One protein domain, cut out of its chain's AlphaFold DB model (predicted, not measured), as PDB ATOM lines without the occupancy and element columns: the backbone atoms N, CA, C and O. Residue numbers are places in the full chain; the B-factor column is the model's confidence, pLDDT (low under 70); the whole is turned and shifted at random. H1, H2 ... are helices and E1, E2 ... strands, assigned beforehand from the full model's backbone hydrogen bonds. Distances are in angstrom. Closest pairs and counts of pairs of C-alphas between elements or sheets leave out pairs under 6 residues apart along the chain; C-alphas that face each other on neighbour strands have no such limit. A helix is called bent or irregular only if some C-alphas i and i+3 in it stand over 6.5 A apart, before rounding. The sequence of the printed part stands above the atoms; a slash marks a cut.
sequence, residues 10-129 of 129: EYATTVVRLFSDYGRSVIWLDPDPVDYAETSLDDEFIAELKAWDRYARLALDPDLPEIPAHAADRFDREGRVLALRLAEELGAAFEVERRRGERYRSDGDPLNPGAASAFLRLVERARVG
ATOM      1  N   GLU A  10     -16.325 -38.442  36.196       74.69
ATOM      2  CA  GLU A  10     -17.006 -38.727  34.933       74.69
ATOM      3  C   GLU A  10     -16.047 -38.962  33.751       74.69
ATOM      4  O   GLU A  10     -16.359 -39.762  32.876       74.69
ATOM      5  N   TYR A  11     -14.856 -38.357  33.732       72.50
ATOM      6  CA  TYR A  11     -13.878 -38.529  32.645       72.50
ATOM      7  C   TYR A  11     -13.176 -39.888  32.656       72.50
ATOM      8  O   TYR A  11     -12.704 -40.349  31.621       72.50
ATOM      9  N   ALA A  12     -13.186 -40.562  33.805       70.56
ATOM     10  CA  ALA A  12     -12.733 -41.941  33.933       70.56
ATOM     11  C   ALA A  12     -13.847 -42.961  33.619       70.56
ATOM     12  O   ALA A  12     -13.622 -44.167  33.718       70.56
ATOM     13  N   THR A  13     -15.083 -42.514  33.337       78.38
ATOM     14  CA  THR A  13     -16.245 -43.417  33.357       78.38
ATOM     15  C   THR A  13     -17.282 -43.230  32.262       78.38
ATOM     16  O   THR A  13     -17.741 -44.223  31.706       78.38
ATOM     17  N   THR A  14     -17.695 -42.005  31.969       87.44
ATOM     18  CA  THR A  14     -18.817 -41.719  31.062       87.44
ATOM     19  C   THR A  14     -18.510 -40.624  30.053       87.44
ATOM     20  O   THR A  14     -19.287 -40.448  29.121       87.44
ATOM     21  N   VAL A  15     -17.409 -39.886  30.212       92.88
ATOM     22  CA  VAL A  15     -16.993 -38.837  29.275       92.88
ATOM     23  C   VAL A  15     -15.791 -39.316  28.469       92.88
ATOM     24  O   VAL A  15     -14.699 -39.493  29.001       92.88
ATOM     25  N   VAL A  16     -16.001 -39.484  27.168       94.75
ATOM     26  CA  VAL A  16     -14.957 -39.709  26.167       94.75
ATOM     27  C   VAL A  16     -14.535 -38.352  25.629       94.75
ATOM     28  O   VAL A  16     -15.373 -37.582  25.168       94.75
ATOM     29  N   ARG A  17     -13.247 -38.025  25.654       94.75
ATOM     30  CA  ARG A  17     -12.774 -36.753  25.093       94.75
ATOM     31  C   ARG A  17     -12.302 -36.948  23.654       94.75
ATOM     32  O   ARG A  17     -11.679 -37.957  23.334       94.75
ATOM     33  N   LEU A  18     -12.583 -35.966  22.800       95.69
ATOM     34  CA  LEU A  18     -12.137 -35.917  21.410       95.69
ATOM     35  C   LEU A  18     -11.285 -34.668  21.176       95.69
ATOM     36  O   LEU A  18     -11.814 -33.586  20.919       95.69
ATOM     37  N   PHE A  19      -9.964 -34.810  21.241       91.00
ATOM     38  CA  PHE A  19      -9.034 -33.713  20.980       91.00
ATOM     39  C   PHE A  19      -7.710 -34.213  20.394       91.00
ATOM     40  O   PHE A  19      -7.266 -35.329  20.660       91.00
ATOM     41  N   SER A  20      -7.087 -33.369  19.569       86.81
ATOM     42  CA  SER A  20      -5.744 -33.603  19.037       86.81
ATOM     43  C   SER A  20      -4.710 -33.084  20.031       86.81
ATOM     44  O   SER A  20      -4.732 -31.907  20.379       86.81
ATOM     45  N   ASP A  21      -3.830 -33.974  20.489       78.50
ATOM     46  CA  ASP A  21      -2.739 -33.666  21.427       78.50
ATOM     47  C   ASP A  21      -1.422 -34.326  20.994       78.50
ATOM     48  O   ASP A  21      -0.600 -34.740  21.802       78.50
ATOM     49  N   TYR A  22      -1.240 -34.528  19.684       67.69
ATOM     50  CA  TYR A  22      -0.069 -35.224  19.124       67.69
ATOM     51  C   TYR A  22       0.125 -36.676  19.623       67.69
ATOM     52  O   TYR A  22       1.157 -37.296  19.359       67.69
ATOM     53  N   GLY A  23      -0.880 -37.246  20.297       66.19
ATOM     54  CA  GLY A  23      -0.910 -38.626  20.772       66.19
ATOM     55  C   GLY A  23      -1.102 -39.673  19.664       66.19
ATOM     56  O   GLY A  23      -1.131 -39.382  18.463       66.19
ATOM     57  N   ARG A  24      -1.234 -40.943  20.075       81.06
ATOM     58  CA  ARG A  24      -1.490 -42.081  19.164       81.06
ATOM     59  C   ARG A  24      -2.926 -42.119  18.623       81.06
ATOM     60  O   ARG A  24      -3.181 -42.802  17.634       81.06
ATOM     61  N   SER A  25      -3.835 -41.395  19.268       91.56
ATOM     62  CA  SER A  25      -5.258 -41.300  18.956       91.56
ATOM     63  C   SER A  25      -5.779 -39.936  19.403       91.56
ATOM     64  O   SER A  25      -5.200 -39.317  20.295       91.56
ATOM     65  N   VAL A  26      -6.871 -39.482  18.786       94.56
ATOM     66  CA  VAL A  26      -7.609 -38.287  19.230       94.56
ATOM     67  C   VAL A  26      -8.740 -38.597  20.206       94.56
ATOM     68  O   VAL A  26      -9.403 -37.680  20.681       94.56
ATOM     69  N   ILE A  27      -8.988 -39.876  20.483       95.44
ATOM     70  CA  ILE A  27      -9.999 -40.331  21.436       95.44
ATOM     71  C   ILE A  27      -9.315 -40.631  22.763       95.44
ATOM     72  O   ILE A  27      -8.328 -41.364  22.793       95.44
ATOM     73  N   TRP A  28      -9.875 -40.119  23.853       93.31
ATOM     74  CA  TRP A  28      -9.310 -40.246  25.190       93.31
ATOM     75  C   TRP A  28     -10.352 -40.716  26.198       93.31
ATOM     76  O   TRP A  28     -11.493 -40.243  26.204       93.31
ATOM     77  N   LEU A  29      -9.914 -41.605  27.081       89.81
ATOM     78  CA  LEU A  29     -10.563 -41.937  28.344       89.81
ATOM     79  C   LEU A  29      -9.537 -41.614  29.423       89.81
ATOM     80  O   LEU A  29      -8.434 -42.148  29.376       89.81
ATOM     81  N   ASP A  30      -9.858 -40.701  30.337       82.25
ATOM     82  CA  ASP A  30      -8.856 -40.160  31.260       82.25
ATOM     83  C   ASP A  30      -8.163 -41.294  32.050       82.25
ATOM     84  O   ASP A  30      -8.863 -42.163  32.585       82.25
ATOM     85  N   PRO A  31      -6.813 -41.332  32.095       83.75
ATOM     86  CA  PRO A  31      -5.868 -40.313  31.610       83.75
ATOM     87  C   PRO A  31      -5.270 -40.567  30.208       83.75
ATOM     88  O   PRO A  31      -4.501 -39.738  29.723       83.75
ATOM     89  N   ASP A  32      -5.577 -41.688  29.555       85.88
ATOM     90  CA  ASP A  32      -4.813 -42.188  28.406       85.88
ATOM     91  C   ASP A  32      -5.556 -42.066  27.057       85.88
ATOM     92  O   ASP A  32      -6.788 -42.173  26.977       85.88
ATOM     93  N   PRO A  33      -4.819 -41.894  25.942       91.50
ATOM     94  CA  PRO A  33      -5.407 -42.000  24.616       91.50
ATOM     95  C   PRO A  33      -5.810 -43.454  24.338       91.50
ATOM     96  O   PRO A  33      -5.042 -44.389  24.570       91.50
ATOM     97  N   VAL A  34      -7.000 -43.648  23.774       92.56
ATOM     98  CA  VAL A  34      -7.543 -44.968  23.437       92.56
ATOM     99  C   VAL A  34      -6.971 -45.447  22.104       92.56
ATOM    100  O   VAL A  34      -7.096 -44.756  21.089       92.56
ATOM    101  N   ASP A  35      -6.378 -46.642  22.075       93.75
ATOM    102  CA  ASP A  35      -5.916 -47.266  20.832       93.75
ATOM    103  C   ASP A  35      -7.114 -47.629  19.940       93.75
ATOM    104  O   ASP A  35      -8.039 -48.311  20.378       93.75
ATOM    105  N   TYR A  36      -7.093 -47.211  18.670       95.25
ATOM    106  CA  TYR A  36      -8.136 -47.543  17.695       95.25
ATOM    107  C   TYR A  36      -8.357 -49.051  17.533       95.25
ATOM    108  O   TYR A  36      -9.469 -49.473  17.234       95.25
ATOM    109  N   ALA A  37      -7.329 -49.876  17.753       94.75
ATOM    110  CA  ALA A  37      -7.485 -51.330  17.719       94.75
ATOM    111  C   ALA A  37      -8.388 -51.862  18.848       94.75
ATOM    112  O   ALA A  37      -8.946 -52.952  18.729       94.75
ATOM    113  N   GLU A  38      -8.551 -51.100  19.932       95.19
ATOM    114  CA  GLU A  38      -9.406 -51.455  21.063       95.19
ATOM    115  C   GLU A  38     -10.824 -50.883  20.941       95.19
ATOM    116  O   GLU A  38     -11.678 -51.271  21.731       95.19
ATOM    117  N   THR A  39     -11.115 -49.995  19.982       95.69
ATOM    118  CA  THR A  39     -12.393 -49.256  19.949       95.69
ATOM    119  C   THR A  39     -13.519 -49.966  19.216       95.69
ATOM    120  O   THR A  39     -14.664 -49.583  19.401       95.69
ATOM    121  N   SER A  40     -13.230 -50.966  18.376       97.75
ATOM    122  CA  SER A  40     -14.208 -51.578  17.449       97.75
ATOM    123  C   SER A  40     -14.965 -50.576  16.553       97.75
ATOM    124  O   SER A  40     -16.041 -50.900  16.055       97.75
ATOM    125  N   LEU A  41     -14.430 -49.364  16.361       97.75
ATOM    126  CA  LEU A  41     -14.966 -48.408  15.391       97.75
ATOM    127  C   LEU A  41     -14.669 -48.898  13.974       97.75
ATOM    128  O   LEU A  41     -13.647 -49.547  13.741       97.75
ATOM    129  N   ASP A  42     -15.529 -48.546  13.026       96.19
ATOM    130  CA  ASP A  42     -15.305 -48.888  11.625       96.19
ATOM    131  C   ASP A  42     -14.059 -48.190  11.060       96.19
ATOM    132  O   ASP A  42     -13.759 -47.031  11.374       96.19
ATOM    133  N   ASP A  43     -13.352 -48.887  10.166       96.56
ATOM    134  CA  ASP A  43     -12.091 -48.420   9.575       96.56
ATOM    135  C   ASP A  43     -12.229 -47.064   8.866       96.56
ATOM    136  O   ASP A  43     -11.307 -46.244   8.898       96.56
ATOM    137  N   GLU A  44     -13.385 -46.806   8.249       97.38
ATOM    138  CA  GLU A  44     -13.691 -45.524   7.610       97.38
ATOM    139  C   GLU A  44     -13.707 -44.386   8.633       97.38
ATOM    140  O   GLU A  44     -13.056 -43.360   8.431       97.38
ATOM    141  N   PHE A  45     -14.377 -44.579   9.771       98.00
ATOM    142  CA  PHE A  45     -14.440 -43.549  10.800       98.00
ATOM    143  C   PHE A  45     -13.073 -43.328  11.460       98.00
ATOM    144  O   PHE A  45     -12.661 -42.191  11.700       98.00
ATOM    145  N   ILE A  46     -12.305 -44.401  11.672       97.69
ATOM    146  CA  ILE A  46     -10.914 -44.302  12.139       97.69
ATOM    147  C   ILE A  46     -10.065 -43.491  11.148       97.69
ATOM    148  O   ILE A  46      -9.231 -42.679  11.567       97.69
ATOM    149  N   ALA A  47     -10.252 -43.684   9.842       97.38
ATOM    150  CA  ALA A  47      -9.535 -42.926   8.821       97.38
ATOM    151  C   ALA A  47      -9.891 -41.430   8.858       97.38
ATOM    152  O   ALA A  47      -8.988 -40.596   8.758       97.38
ATOM    153  N   GLU A  48     -11.162 -41.081   9.063       97.75
ATOM    154  CA  GLU A  48     -11.602 -39.690   9.233       97.75
ATOM    155  C   GLU A  48     -10.978 -39.032  10.472       97.75
ATOM    156  O   GLU A  48     -10.433 -37.930  10.379       97.75
ATOM    157  N   LEU A  49     -10.977 -39.729  11.614       97.31
ATOM    158  CA  LEU A  49     -10.363 -39.249  12.857       97.31
ATOM    159  C   LEU A  49      -8.861 -38.984  12.674       97.31
ATOM    160  O   LEU A  49      -8.355 -37.933  13.072       97.31
ATOM    161  N   LYS A  50      -8.151 -39.900  12.005       96.19
ATOM    162  CA  LYS A  50      -6.727 -39.737  11.666       96.19
ATOM    163  C   LYS A  50      -6.490 -38.590  10.684       96.19
ATOM    164  O   LYS A  50      -5.477 -37.898  10.786       96.19
ATOM    165  N   ALA A  51      -7.387 -38.389   9.720       95.81
ATOM    166  CA  ALA A  51      -7.279 -37.298   8.758       95.81
ATOM    167  C   ALA A  51      -7.449 -35.933   9.437       95.81
ATOM    168  O   ALA A  51      -6.660 -35.023   9.169       95.81
ATOM    169  N   TRP A  52      -8.420 -35.812  10.343       95.88
ATOM    170  CA  TRP A  52      -8.642 -34.611  11.149       95.88
ATOM    171  C   TRP A  52      -7.447 -34.294  12.049       95.88
ATOM    172  O   TRP A  52      -6.966 -33.161  12.072       95.88
ATOM    173  N   ASP A  53      -6.894 -35.307  12.711       93.88
ATOM    174  CA  ASP A  53      -5.695 -35.159  13.532       93.88
ATOM    175  C   ASP A  53      -4.478 -34.717  12.709       93.88
ATOM    176  O   ASP A  53      -3.800 -33.745  13.036       93.88
ATOM    177  N   ARG A  54      -4.230 -35.371  11.568       92.44
ATOM    178  CA  ARG A  54      -3.158 -34.974  10.646       92.44
ATOM    179  C   ARG A  54      -3.344 -33.540  10.153       92.44
ATOM    180  O   ARG A  54      -2.355 -32.829   9.987       92.44
ATOM    181  N   TYR A  55      -4.579 -33.123   9.889       91.81
ATOM    182  CA  TYR A  55      -4.875 -31.750   9.500       91.81
ATOM    183  C   TYR A  55      -4.509 -30.766  10.616       91.81
ATOM    184  O   TYR A  55      -3.828 -29.784  10.332       91.81
ATOM    185  N   ALA A  56      -4.869 -31.061  11.867       88.62
ATOM    186  CA  ALA A  56      -4.497 -30.252  13.028       88.62
ATOM    187  C   ALA A  56      -2.978 -30.056  13.112       88.62
ATOM    188  O   ALA A  56      -2.504 -28.925  13.144       88.62
ATOM    189  N   ARG A  57      -2.216 -31.152  13.024       86.50
ATOM    190  CA  ARG A  57      -0.747 -31.127  13.102       86.50
ATOM    191  C   ARG A  57      -0.078 -30.321  11.988       86.50
ATOM    192  O   ARG A  57       1.037 -29.866  12.169       86.50
ATOM    193  N   LEU A  58      -0.705 -30.212  10.816       87.00
ATOM    194  CA  LEU A  58      -0.124 -29.512   9.664       87.00
ATOM    195  C   LEU A  58      -0.577 -28.057   9.561       87.00
ATOM    196  O   LEU A  58       0.180 -27.210   9.098       87.00
ATOM    197  N   ALA A  59      -1.833 -27.782   9.909       84.94
ATOM    198  CA  ALA A  59      -2.471 -26.491   9.671       84.94
ATOM    199  C   ALA A  59      -2.571 -25.624  10.934       84.94
ATOM    200  O   ALA A  59      -2.760 -24.415  10.813       84.94
ATOM    201  N   LEU A  60      -2.467 -26.234  12.118       83.81
ATOM    202  CA  LEU A  60      -2.526 -25.578  13.428       83.81
ATOM    203  C   LEU A  60      -1.223 -25.769  14.219       83.81
ATOM    204  O   LEU A  60      -1.229 -25.735  15.448       83.81
ATOM    205  N   ASP A  61      -0.123 -26.018  13.509       79.06
ATOM    206  CA  ASP A  61       1.196 -26.199  14.103       79.06
ATOM    207  C   ASP A  61       1.576 -24.938  14.915       79.06
ATOM    208  O   ASP A  61       1.504 -23.826  14.377       79.06
ATOM    209  N   PRO A  62       1.926 -25.076  16.210       76.00
ATOM    210  CA  PRO A  62       2.246 -23.943  17.077       76.00
ATOM    211  C   PRO A  62       3.500 -23.175  16.639       76.00
ATOM    212  O   PRO A  62       3.667 -22.029  17.056       76.00
ATOM    213  N   ASP A  63       4.357 -23.769  15.804       83.44
ATOM    214  CA  ASP A  63       5.529 -23.107  15.228       83.44
ATOM    215  C   ASP A  63       5.170 -22.226  14.016       83.44
ATOM    216  O   ASP A  63       6.017 -21.479  13.509       83.44
ATOM    217  N   LEU A  64       3.919 -22.265  13.536       78.06
ATOM    218  CA  LEU A  64       3.458 -21.345  12.499       78.06
ATOM    219  C   LEU A  64       3.322 -19.924  13.068       78.06
ATOM    220  O   LEU A  64       2.703 -19.727  14.112       78.06
ATOM    221  N   PRO A  65       3.823 -18.898  12.354       81.25
ATOM    222  CA  PRO A  65       3.777 -17.515  12.830       81.25
ATOM    223  C   PRO A  65       2.344 -16.982  12.966       81.25
ATOM    224  O   PRO A  65       2.096 -16.090  13.772       81.25
ATOM    225  N   GLU A  66       1.410 -17.516  12.179       85.12
ATOM    226  CA  GLU A  66      -0.015 -17.230  12.280       85.12
ATOM    227  C   GLU A  66      -0.815 -18.425  11.754       85.12
ATOM    228  O   GLU A  66      -0.551 -18.932  10.661       85.12
ATOM    229  N   ILE A  67      -1.819 -18.855  12.520       86.62
ATOM    230  CA  ILE A  67      -2.790 -19.853  12.074       86.62
ATOM    231  C   ILE A  67      -3.866 -19.137  11.250       86.62
ATOM    232  O   ILE A  67      -4.558 -18.263  11.780       86.62
ATOM    233  N   PRO A  68      -4.083 -19.513   9.978       87.00
ATOM    234  CA  PRO A  68      -5.129 -18.899   9.176       87.00
ATOM    235  C   PRO A  68      -6.520 -19.142   9.778       87.00
ATOM    236  O   PRO A  68      -6.865 -20.276  10.110       87.00
ATOM    237  N   ALA A  69      -7.370 -18.112   9.835       87.56
ATOM    238  CA  ALA A  69      -8.720 -18.228  10.409       87.56
ATOM    239  C   ALA A  69      -9.550 -19.358   9.766       87.56
ATOM    240  O   ALA A  69     -10.141 -20.181  10.459       87.56
ATOM    241  N   HIS A  70      -9.494 -19.478   8.436       89.25
ATOM    242  CA  HIS A  70     -10.172 -20.553   7.708       89.25
ATOM    243  C   HIS A  70      -9.681 -21.954   8.107       89.25
ATOM    244  O   HIS A  70     -10.428 -22.928   7.983       89.25
ATOM    245  N   ALA A  71      -8.430 -22.069   8.562       90.19
ATOM    246  CA  ALA A  71      -7.862 -23.333   8.984       90.19
ATOM    247  C   ALA A  71      -8.417 -23.760  10.347       90.19
ATOM    248  O   ALA A  71      -8.839 -24.912  10.487       90.19
ATOM    249  N   ALA A  72      -8.491 -22.821  11.294       89.88
ATOM    250  CA  ALA A  72      -9.117 -23.019  12.600       89.88
ATOM    251  C   ALA A  72     -10.619 -23.326  12.474       89.88
ATOM    252  O   ALA A  72     -11.096 -24.309  13.041       89.88
ATOM    253  N   ASP A  73     -11.348 -22.568  11.647       92.06
ATOM    254  CA  ASP A  73     -12.782 -22.784  11.409       92.06
ATOM    255  C   ASP A  73     -13.068 -24.169  10.817       92.06
ATOM    256  O   ASP A  73     -14.058 -24.827  11.153       92.06
ATOM    257  N   ARG A  74     -12.204 -24.626   9.904       93.69
ATOM    258  CA  ARG A  74     -12.308 -25.964   9.323       93.69
ATOM    259  C   ARG A  74     -12.073 -27.043  10.375       93.69
ATOM    260  O   ARG A  74     -12.896 -27.950  10.468       93.69
ATOM    261  N   PHE A  75     -10.999 -26.926  11.155       92.94
ATOM    262  CA  PHE A  75     -10.691 -27.871  12.227       92.94
ATOM    263  C   PHE A  75     -11.850 -27.989  13.221       92.94
ATOM    264  O   PHE A  75     -12.222 -29.099  13.608       92.94
ATOM    265  N   ASP A  76     -12.468 -26.862  13.575       93.44
ATOM    266  CA  ASP A  76     -13.588 -26.837  14.509       93.44
ATOM    267  C   ASP A  76     -14.850 -27.478  13.969       93.44
ATOM    268  O   ASP A  76     -15.479 -28.287  14.658       93.44
ATOM    269  N   ARG A  77     -15.209 -27.154  12.729       95.75
ATOM    270  CA  ARG A  77     -16.383 -27.737  12.089       95.75
ATOM    271  C   ARG A  77     -16.234 -29.249  11.927       95.75
ATOM    272  O   ARG A  77     -17.167 -29.975  12.253       95.75
ATOM    273  N   GLU A  78     -15.084 -29.715  11.445       96.69
ATOM    274  CA  GLU A  78     -14.820 -31.149  11.267       96.69
ATOM    275  C   GLU A  78     -14.794 -31.876  12.616       96.69
ATOM    276  O   GLU A  78     -15.483 -32.880  12.778       96.69
ATOM    277  N   GLY A  79     -14.114 -31.319  13.622       96.31
ATOM    278  CA  GLY A  79     -14.068 -31.909  14.958       96.31
ATOM    279  C   GLY A  79     -15.450 -32.042  15.599       96.31
ATOM    280  O   GLY A  79     -15.734 -33.041  16.254       96.31
ATOM    281  N   ARG A  80     -16.342 -31.063  15.392       97.25
ATOM    282  CA  ARG A  80     -17.732 -31.141  15.865       97.25
ATOM    283  C   ARG A  80     -18.516 -32.264  15.186       97.25
ATOM    284  O   ARG A  80     -19.261 -32.965  15.865       97.25
ATOM    285  N   VAL A  81     -18.363 -32.436  13.873       97.62
ATOM    286  CA  VAL A  81     -19.019 -33.531  13.135       97.62
ATOM    287  C   VAL A  81     -18.536 -34.887  13.649       97.62
ATOM    288  O   VAL A  81     -19.355 -35.760  13.922       97.62
ATOM    289  N   LEU A  82     -17.227 -35.038  13.860       98.38
ATOM    290  CA  LEU A  82     -16.641 -36.267  14.397       98.38
ATOM    291  C   LEU A  82     -17.109 -36.553  15.831       98.38
ATOM    292  O   LEU A  82     -17.392 -37.701  16.156       98.38
ATOM    293  N   ALA A  83     -17.235 -35.526  16.678       98.00
ATOM    294  CA  ALA A  83     -17.723 -35.680  18.049       98.00
ATOM    295  C   ALA A  83     -19.186 -36.139  18.102       98.00
ATOM    296  O   ALA A  83     -19.522 -37.029  18.880       98.00
ATOM    297  N   LEU A  84     -20.041 -35.559  17.253       97.69
ATOM    298  CA  LEU A  84     -21.435 -35.979  17.107       97.69
ATOM    299  C   LEU A  84     -21.527 -37.430  16.637       97.69
ATOM    300  O   LEU A  84     -22.201 -38.226  17.283       97.69
ATOM    301  N   ARG A  85     -20.791 -37.784  15.576       98.00
ATOM    302  CA  ARG A  85     -20.752 -39.159  15.066       98.00
ATOM    303  C   ARG A  85     -20.278 -40.137  16.139       98.00
ATOM    304  O   ARG A  85     -20.923 -41.151  16.352       98.00
ATOM    305  N   LEU A  86     -19.206 -39.818  16.870       98.19
ATOM    306  CA  LEU A  86     -18.726 -40.671  17.960       98.19
ATOM    307  C   LEU A  86     -19.791 -40.848  19.054       98.19
ATOM    308  O   LEU A  86     -19.959 -41.950  19.563       98.19
ATOM    309  N   ALA A  87     -20.539 -39.798  19.399       97.94
ATOM    310  CA  ALA A  87     -21.627 -39.912  20.369       97.94
ATOM    311  C   ALA A  87     -22.753 -40.837  19.870       97.94
ATOM    312  O   ALA A  87     -23.320 -41.589  20.661       97.94
ATOM    313  N   GLU A  88     -23.061 -40.823  18.570       97.94
ATOM    314  CA  GLU A  88     -24.029 -41.744  17.962       97.94
ATOM    315  C   GLU A  88     -23.523 -43.195  17.932       97.94
ATOM    316  O   GLU A  88     -24.279 -44.109  18.262       97.94
ATOM    317  N   GLU A  89     -22.245 -43.416  17.612       98.00
ATOM    318  CA  GLU A  89     -21.607 -44.742  17.640       98.00
ATOM    319  C   GLU A  89     -21.685 -45.372  19.039       98.00
ATOM    320  O   GLU A  89     -21.975 -46.561  19.167       98.00
ATOM    321  N   LEU A  90     -21.462 -44.573  20.087       97.44
ATOM    322  CA  LEU A  90     -21.402 -45.033  21.479       97.44
ATOM    323  C   LEU A  90     -22.762 -45.079  22.193       97.44
ATOM    324  O   LEU A  90     -22.904 -45.790  23.191       97.44
ATOM    325  N   GLY A  91     -23.762 -44.356  21.687       96.69
ATOM    326  CA  GLY A  91     -25.102 -44.298  22.270       96.69
ATOM    327  C   GLY A  91     -25.167 -43.543  23.605       96.69
ATOM    328  O   GLY A  91     -24.214 -42.901  24.048       96.69
ATOM    329  N   ALA A  92     -26.315 -43.639  24.281       95.19
ATOM    330  CA  ALA A  92     -26.623 -42.861  25.489       95.19
ATOM    331  C   ALA A  92     -25.727 -43.134  26.716       95.19
ATOM    332  O   ALA A  92     -25.761 -42.374  27.687       95.19
ATOM    333  N   ALA A  93     -24.930 -44.208  26.695       94.06
ATOM    334  CA  ALA A  93     -24.037 -44.572  27.797       94.06
ATOM    335  C   ALA A  93     -22.852 -43.605  27.963       94.06
ATOM    336  O   ALA A  93     -22.282 -43.526  29.053       94.06
ATOM    337  N   PHE A  94     -22.496 -42.866  26.909       95.44
ATOM    338  CA  PHE A  94     -21.337 -41.980  26.893       95.44
ATOM    339  C   PHE A  94     -21.708 -40.551  26.489       95.44
ATOM    340  O   PHE A  94     -22.629 -40.307  25.713       95.44
ATOM    341  N   GLU A  95     -20.953 -39.593  27.017       96.62
ATOM    342  CA  GLU A  95     -20.850 -38.241  26.477       96.62
ATOM    343  C   GLU A  95     -19.511 -38.103  25.759       96.62
ATOM    344  O   GLU A  95     -18.483 -38.550  26.264       96.62
ATOM    345  N   VAL A  96     -19.507 -37.440  24.609       97.25
ATOM    346  CA  VAL A  96     -18.292 -37.062  23.897       97.25
ATOM    347  C   VAL A  96     -18.022 -35.585  24.134       97.25
ATOM    348  O   VAL A  96     -18.822 -34.738  23.742       97.25
ATOM    349  N   GLU A  97     -16.896 -35.258  24.758       96.06
ATOM    350  CA  GLU A  97     -16.448 -33.882  24.966       96.06
ATOM    351  C   GLU A  97     -15.346 -33.508  23.970       96.06
ATOM    352  O   GLU A  97     -14.249 -34.061  24.006       96.06
ATOM    353  N   ARG A  98     -15.602 -32.528  23.100       93.81
ATOM    354  CA  ARG A  98     -14.590 -32.048  22.136       93.81
ATOM    355  C   ARG A  98     -13.735 -30.914  22.703       93.81
ATOM    356  O   ARG A  98     -12.533 -30.821  22.473       93.81
ATOM    357  N   ARG A  99     -14.387 -30.012  23.430       87.44
ATOM    358  CA  ARG A  99     -13.789 -28.890  24.157       87.44
ATOM    359  C   ARG A  99     -14.451 -28.816  25.516       87.44
ATOM    360  O   ARG A  99     -15.591 -29.240  25.653       87.44
ATOM    361  N   ARG A 100     -13.774 -28.225  26.498       83.38
ATOM    362  CA  ARG A 100     -14.315 -28.085  27.853       83.38
ATOM    363  C   ARG A 100     -15.718 -27.464  27.815       83.38
ATOM    364  O   ARG A 100     -15.870 -26.324  27.376       83.38
ATOM    365  N   GLY A 101     -16.724 -28.215  28.267       85.00
ATOM    366  CA  GLY A 101     -18.130 -27.789  28.277       85.00
ATOM    367  C   GLY A 101     -18.891 -27.947  26.948       85.00
ATOM    368  O   GLY A 101     -20.088 -27.680  26.904       85.00
ATOM    369  N   GLU A 102     -18.237 -28.403  25.878       92.81
ATOM    370  CA  GLU A 102     -18.844 -28.753  24.588       92.81
ATOM    371  C   GLU A 102     -19.010 -30.276  24.504       92.81
ATOM    372  O   GLU A 102     -18.110 -30.994  24.049       92.81
ATOM    373  N   ARG A 103     -20.168 -30.757  24.975       95.56
ATOM    374  CA  ARG A 103     -20.489 -32.183  25.087       95.56
ATOM    375  C   ARG A 103     -21.625 -32.609  24.177       95.56
ATOM    376  O   ARG A 103     -22.580 -31.868  23.957       95.56
ATOM    377  N   TYR A 104     -21.517 -33.844  23.714       96.00
ATOM    378  CA  TYR A 104     -22.444 -34.488  22.802       96.00
ATOM    379  C   TYR A 104     -22.858 -35.835  23.378       96.00
ATOM    380  O   TYR A 104     -22.009 -36.620  23.785       96.00
ATOM    381  N   ARG A 105     -24.156 -36.112  23.408       95.38
ATOM    382  CA  ARG A 105     -24.708 -37.404  23.816       95.38
ATOM    383  C   ARG A 105     -25.771 -37.799  22.801       95.38
ATOM    384  O   ARG A 105     -26.533 -36.939  22.367       95.38
ATOM    385  N   SER A 106     -25.812 -39.076  22.436       94.81
ATOM    386  CA  SER A 106     -26.932 -39.639  21.682       94.81
ATOM    387  C   SER A 106     -28.085 -39.983  22.627       94.81
ATOM    388  O   SER A 106     -27.859 -40.514  23.711       94.81
ATOM    389  N   ASP A 107     -29.322 -39.713  22.217       91.25
ATOM    390  CA  ASP A 107     -30.521 -40.071  22.991       91.25
ATOM    391  C   ASP A 107     -30.951 -41.539  22.788       91.25
ATOM    392  O   ASP A 107     -31.893 -42.004  23.432       91.25
ATOM    393  N   GLY A 108     -30.296 -42.265  21.874       91.12
ATOM    394  CA  GLY A 108     -30.703 -43.598  21.433       91.12
ATOM    395  C   GLY A 108     -29.693 -44.710  21.709       91.12
ATOM    396  O   GLY A 108     -28.633 -44.512  22.314       91.12
ATOM    397  N   ASP A 109     -30.053 -45.899  21.226       95.06
ATOM    398  CA  ASP A 109     -29.158 -47.051  21.167       95.06
ATOM    399  C   ASP A 109     -27.907 -46.728  20.330       95.06
ATOM    400  O   ASP A 109     -27.986 -45.936  19.383       95.06
ATOM    401  N   PRO A 110     -26.748 -47.329  20.656       96.75
ATOM    402  CA  PRO A 110     -25.528 -47.127  19.886       96.75
ATOM    403  C   PRO A 110     -25.718 -47.577  18.438       96.75
ATOM    404  O   PRO A 110     -26.138 -48.710  18.186       96.75
ATOM    405  N   LEU A 111     -25.336 -46.722  17.486       97.12
ATOM    406  CA  LEU A 111     -25.274 -47.112  16.074       97.12
ATOM    407  C   LEU A 111     -24.228 -48.209  15.842       97.12
ATOM    408  O   LEU A 111     -24.386 -49.025  14.934       97.12
ATOM    409  N   ASN A 112     -23.215 -48.279  16.712       97.38
ATOM    410  CA  ASN A 112     -22.220 -49.337  16.732       97.38
ATOM    411  C   ASN A 112     -22.144 -49.988  18.124       97.38
ATOM    412  O   ASN A 112     -21.344 -49.602  18.984       97.38
ATOM    413  N   PRO A 113     -22.956 -51.036  18.363       97.31
ATOM    414  CA  PRO A 113     -22.951 -51.757  19.633       97.31
ATOM    415  C   PRO A 113     -21.592 -52.376  19.986       97.31
ATOM    416  O   PRO A 113     -21.287 -52.565  21.167       97.31
ATOM    417  N   GLY A 114     -20.773 -52.699  18.976       97.81
ATOM    418  CA  GLY A 114     -19.414 -53.205  19.161       97.81
ATOM    419  C   GLY A 114     -18.511 -52.152  19.791       97.81
ATOM    420  O   GLY A 114     -17.847 -52.440  20.791       97.81
ATOM    421  N   ALA A 115     -18.562 -50.923  19.272       97.25
ATOM    422  CA  ALA A 115     -17.836 -49.796  19.831       97.25
ATOM    423  C   ALA A 115     -18.303 -49.463  21.248       97.25
ATOM    424  O   ALA A 115     -17.490 -49.451  22.171       97.25
ATOM    425  N   ALA A 116     -19.610 -49.316  21.474       96.94
ATOM    426  CA  ALA A 116     -20.142 -49.067  22.815       96.94
ATOM    427  C   ALA A 116     -19.668 -50.119  23.840       96.94
ATOM    428  O   ALA A 116     -19.185 -49.778  24.922       96.94
ATOM    429  N   SER A 117     -19.719 -51.404  23.473       97.31
ATOM    430  CA  SER A 117     -19.246 -52.507  24.325       97.31
ATOM    431  C   SER A 117     -17.740 -52.448  24.589       97.31
ATOM    432  O   SER A 117     -17.280 -52.774  25.685       97.31
ATOM    433  N   ALA A 118     -16.948 -52.049  23.596       96.94
ATOM    434  CA  ALA A 118     -15.512 -51.891  23.746       96.94
ATOM    435  C   ALA A 118     -15.151 -50.766  24.728       96.94
ATOM    436  O   ALA A 118     -14.348 -50.993  25.634       96.94
ATOM    437  N   PHE A 119     -15.801 -49.605  24.622       95.69
ATOM    438  CA  PHE A 119     -15.586 -48.488  25.545       95.69
ATOM    439  C   PHE A 119     -16.008 -48.818  26.977       95.69
ATOM    440  O   PHE A 119     -15.295 -48.462  27.916       95.69
ATOM    441  N   LEU A 120     -17.101 -49.562  27.164       95.00
ATOM    442  CA  LEU A 120     -17.492 -50.044  28.492       95.00
ATOM    443  C   LEU A 120     -16.391 -50.907  29.121       95.00
ATOM    444  O   LEU A 120     -16.018 -50.668  30.267       95.00
ATOM    445  N   ARG A 121     -15.791 -51.833  28.358       94.75
ATOM    446  CA  ARG A 121     -14.673 -52.660  28.851       94.75
ATOM    447  C   ARG A 121     -13.427 -51.844  29.185       94.75
ATOM    448  O   ARG A 121     -12.732 -52.164  30.148       94.75
ATOM    449  N   LEU A 122     -13.132 -50.804  28.403       92.69
ATOM    450  CA  LEU A 122     -12.014 -49.896  28.674       92.69
ATOM    451  C   LEU A 122     -12.217 -49.147  29.998       92.69
ATOM    452  O   LEU A 122     -11.305 -49.108  30.823       92.69
ATOM    453  N   VAL A 123     -13.428 -48.634  30.236       90.88
ATOM    454  CA  VAL A 123     -13.808 -47.994  31.505       90.88
ATOM    455  C   VAL A 123     -13.741 -48.977  32.670       90.88
ATOM    456  O   VAL A 123     -13.226 -48.641  33.735       90.88
ATOM    457  N   GLU A 124     -14.243 -50.198  32.494       89.56
ATOM    458  CA  GLU A 124     -14.156 -51.231  33.526       89.56
ATOM    459  C   GLU A 124     -12.699 -51.521  33.886       89.56
ATOM    460  O   GLU A 124     -12.372 -51.516  35.069       89.56
ATOM    461  N   ARG A 125     -11.813 -51.676  32.893       85.88
ATOM    462  CA  ARG A 125     -10.368 -51.882  33.099       85.88
ATOM    463  C   ARG A 125      -9.735 -50.748  33.905       85.88
ATOM    464  O   ARG A 125      -8.962 -51.030  34.816       85.88
ATOM    465  N   ALA A 126     -10.080 -49.500  33.599       79.06
ATOM    466  CA  ALA A 126      -9.548 -48.326  34.292       79.06
ATOM    467  C   ALA A 126      -9.978 -48.243  35.770       79.06
ATOM    468  O   ALA A 126      -9.278 -47.645  36.576       79.06
ATOM    469  N   ARG A 127     -11.104 -48.863  36.153       73.44
ATOM    470  CA  ARG A 127     -11.591 -48.878  37.546       73.44
ATOM    471  C   ARG A 127     -10.923 -49.922  38.441       73.44
ATOM    472  O   ARG A 127     -11.053 -49.824  39.658       73.44
ATOM    473  N   VAL A 128     -10.309 -50.958  37.863       62.66
ATOM    474  CA  VAL A 128      -9.713 -52.084  38.614       62.66
ATOM    475  C   VAL A 128      -8.190 -51.995  38.738       62.66
ATOM    476  O   VAL A 128      -7.607 -52.827  39.437       62.66
ATOM    477  N   GLY A 129      -7.560 -51.038  38.050       53.84
ATOM    478  CA  GLY A 129      -6.127 -50.733  38.139       53.84
ATOM    479  C   GLY A 129      -5.833 -49.682  39.196       53.84
ATOM    480  O   GLY A 129      -4.761 -49.803  39.829       53.84
TER     481      GLY A 129
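This is residues 10 to 129 of the 129 residues of an uncharacterized protein of Glaciibacter flavus (UniProt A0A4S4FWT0). A long helix, H3, covers one face of a small four-stranded sheet with its residues 76 to 93, and its other end reaches past the sheet, where it folds into a helical hairpin with H2. H4 makes a corner with the last residues of H3, the short H1 packs on H4, and residues 61 to 66, between H2 and H3, stick out at the far end. The 120 printed residues hold four named helices and four named strands, in the order E1 E2 H1 H2 H3 E3 E4 H4; the class is mixed, helices and strands. The sheet runs E2 E1 E3 E4 and is mixed, with E1 and E3 parallel and the other pairs antiparallel. The whole is compact, with a radius of gyration of the C-alphas of 14.4 A and spans of 44 by 30 by 28 A.

In the sheet, E1, residues 15 to 18, is the parallel neighbour of E3, residues 95 to 99, with N 16 and O 95 within hydrogen-bond range at 2.8 A. E2, residues 27 to 29, is an edge strand and forms a hairpin with E1, with N 28 and O 17 at 2.9 A. E4, residues 102 to 104, is the other edge strand and forms a hairpin with E3, with N 104 and O 96 at 2.8 A. From edge to edge the strands' lines turn by 91 degrees. H3, residues 69 to 93, is on one face of the sheet at a height of 7.9 A, giving two layers, a helix and a sheet. It lies over E3, only just not over E1, where 2 of its C-alphas fall, and runs along the strands, at 3 degrees to E3 on the local plane; the closest C-alphas of H3 and E3, Ala 87 and Val 96, are 5.6 A apart. H3 is irregular, with C-alphas 89 and 92 9.5 A apart, and has a kink of 49 degrees near residue 87. H2, residues 43 to 59, is not on the sheet; it touches residues 71 to 82 of H3 at a shallow tilt of 29 degrees, opposite ways, closest at the C-alphas of Ala 59 and Ala 71, 6.3 A. H4, residues 113 to 128, touches H3 about perpendicular, at 86 degrees, closest at the C-alphas of Leu 90 and Ala 116, 4.4 A, and only grazes the sheet. H1, residues 36 to 39, touches H4, closest at the C-alphas of Thr 39 and Ala 115, 5.5 A. Every O i to N i+4 pair is within hydrogen-bond range in H2, 19 of 21 in H3 and 11 of 12 in H4; H1 is too short for such a pair.

E1 begins at C-alpha 15, (-16.993, -38.837, 29.275). H3 measures 35.1 A from first to last C-alpha, starting at C-alpha 69, (-8.720, -18.228, 10.409). H2 measures 23.9 A, H4 23.1 A and E3 11.9 A. H4 ends at C-alpha 128, (-9.713, -52.084, 38.614).

The C-alphas of Pro 65 and Val 128, the two farthest apart, are 45.2 A apart. The printed part has no cut, and no link is long. The mean pLDDT of the printed part is 90.8, with residues 22 to 23 and 128 to 129 under 70.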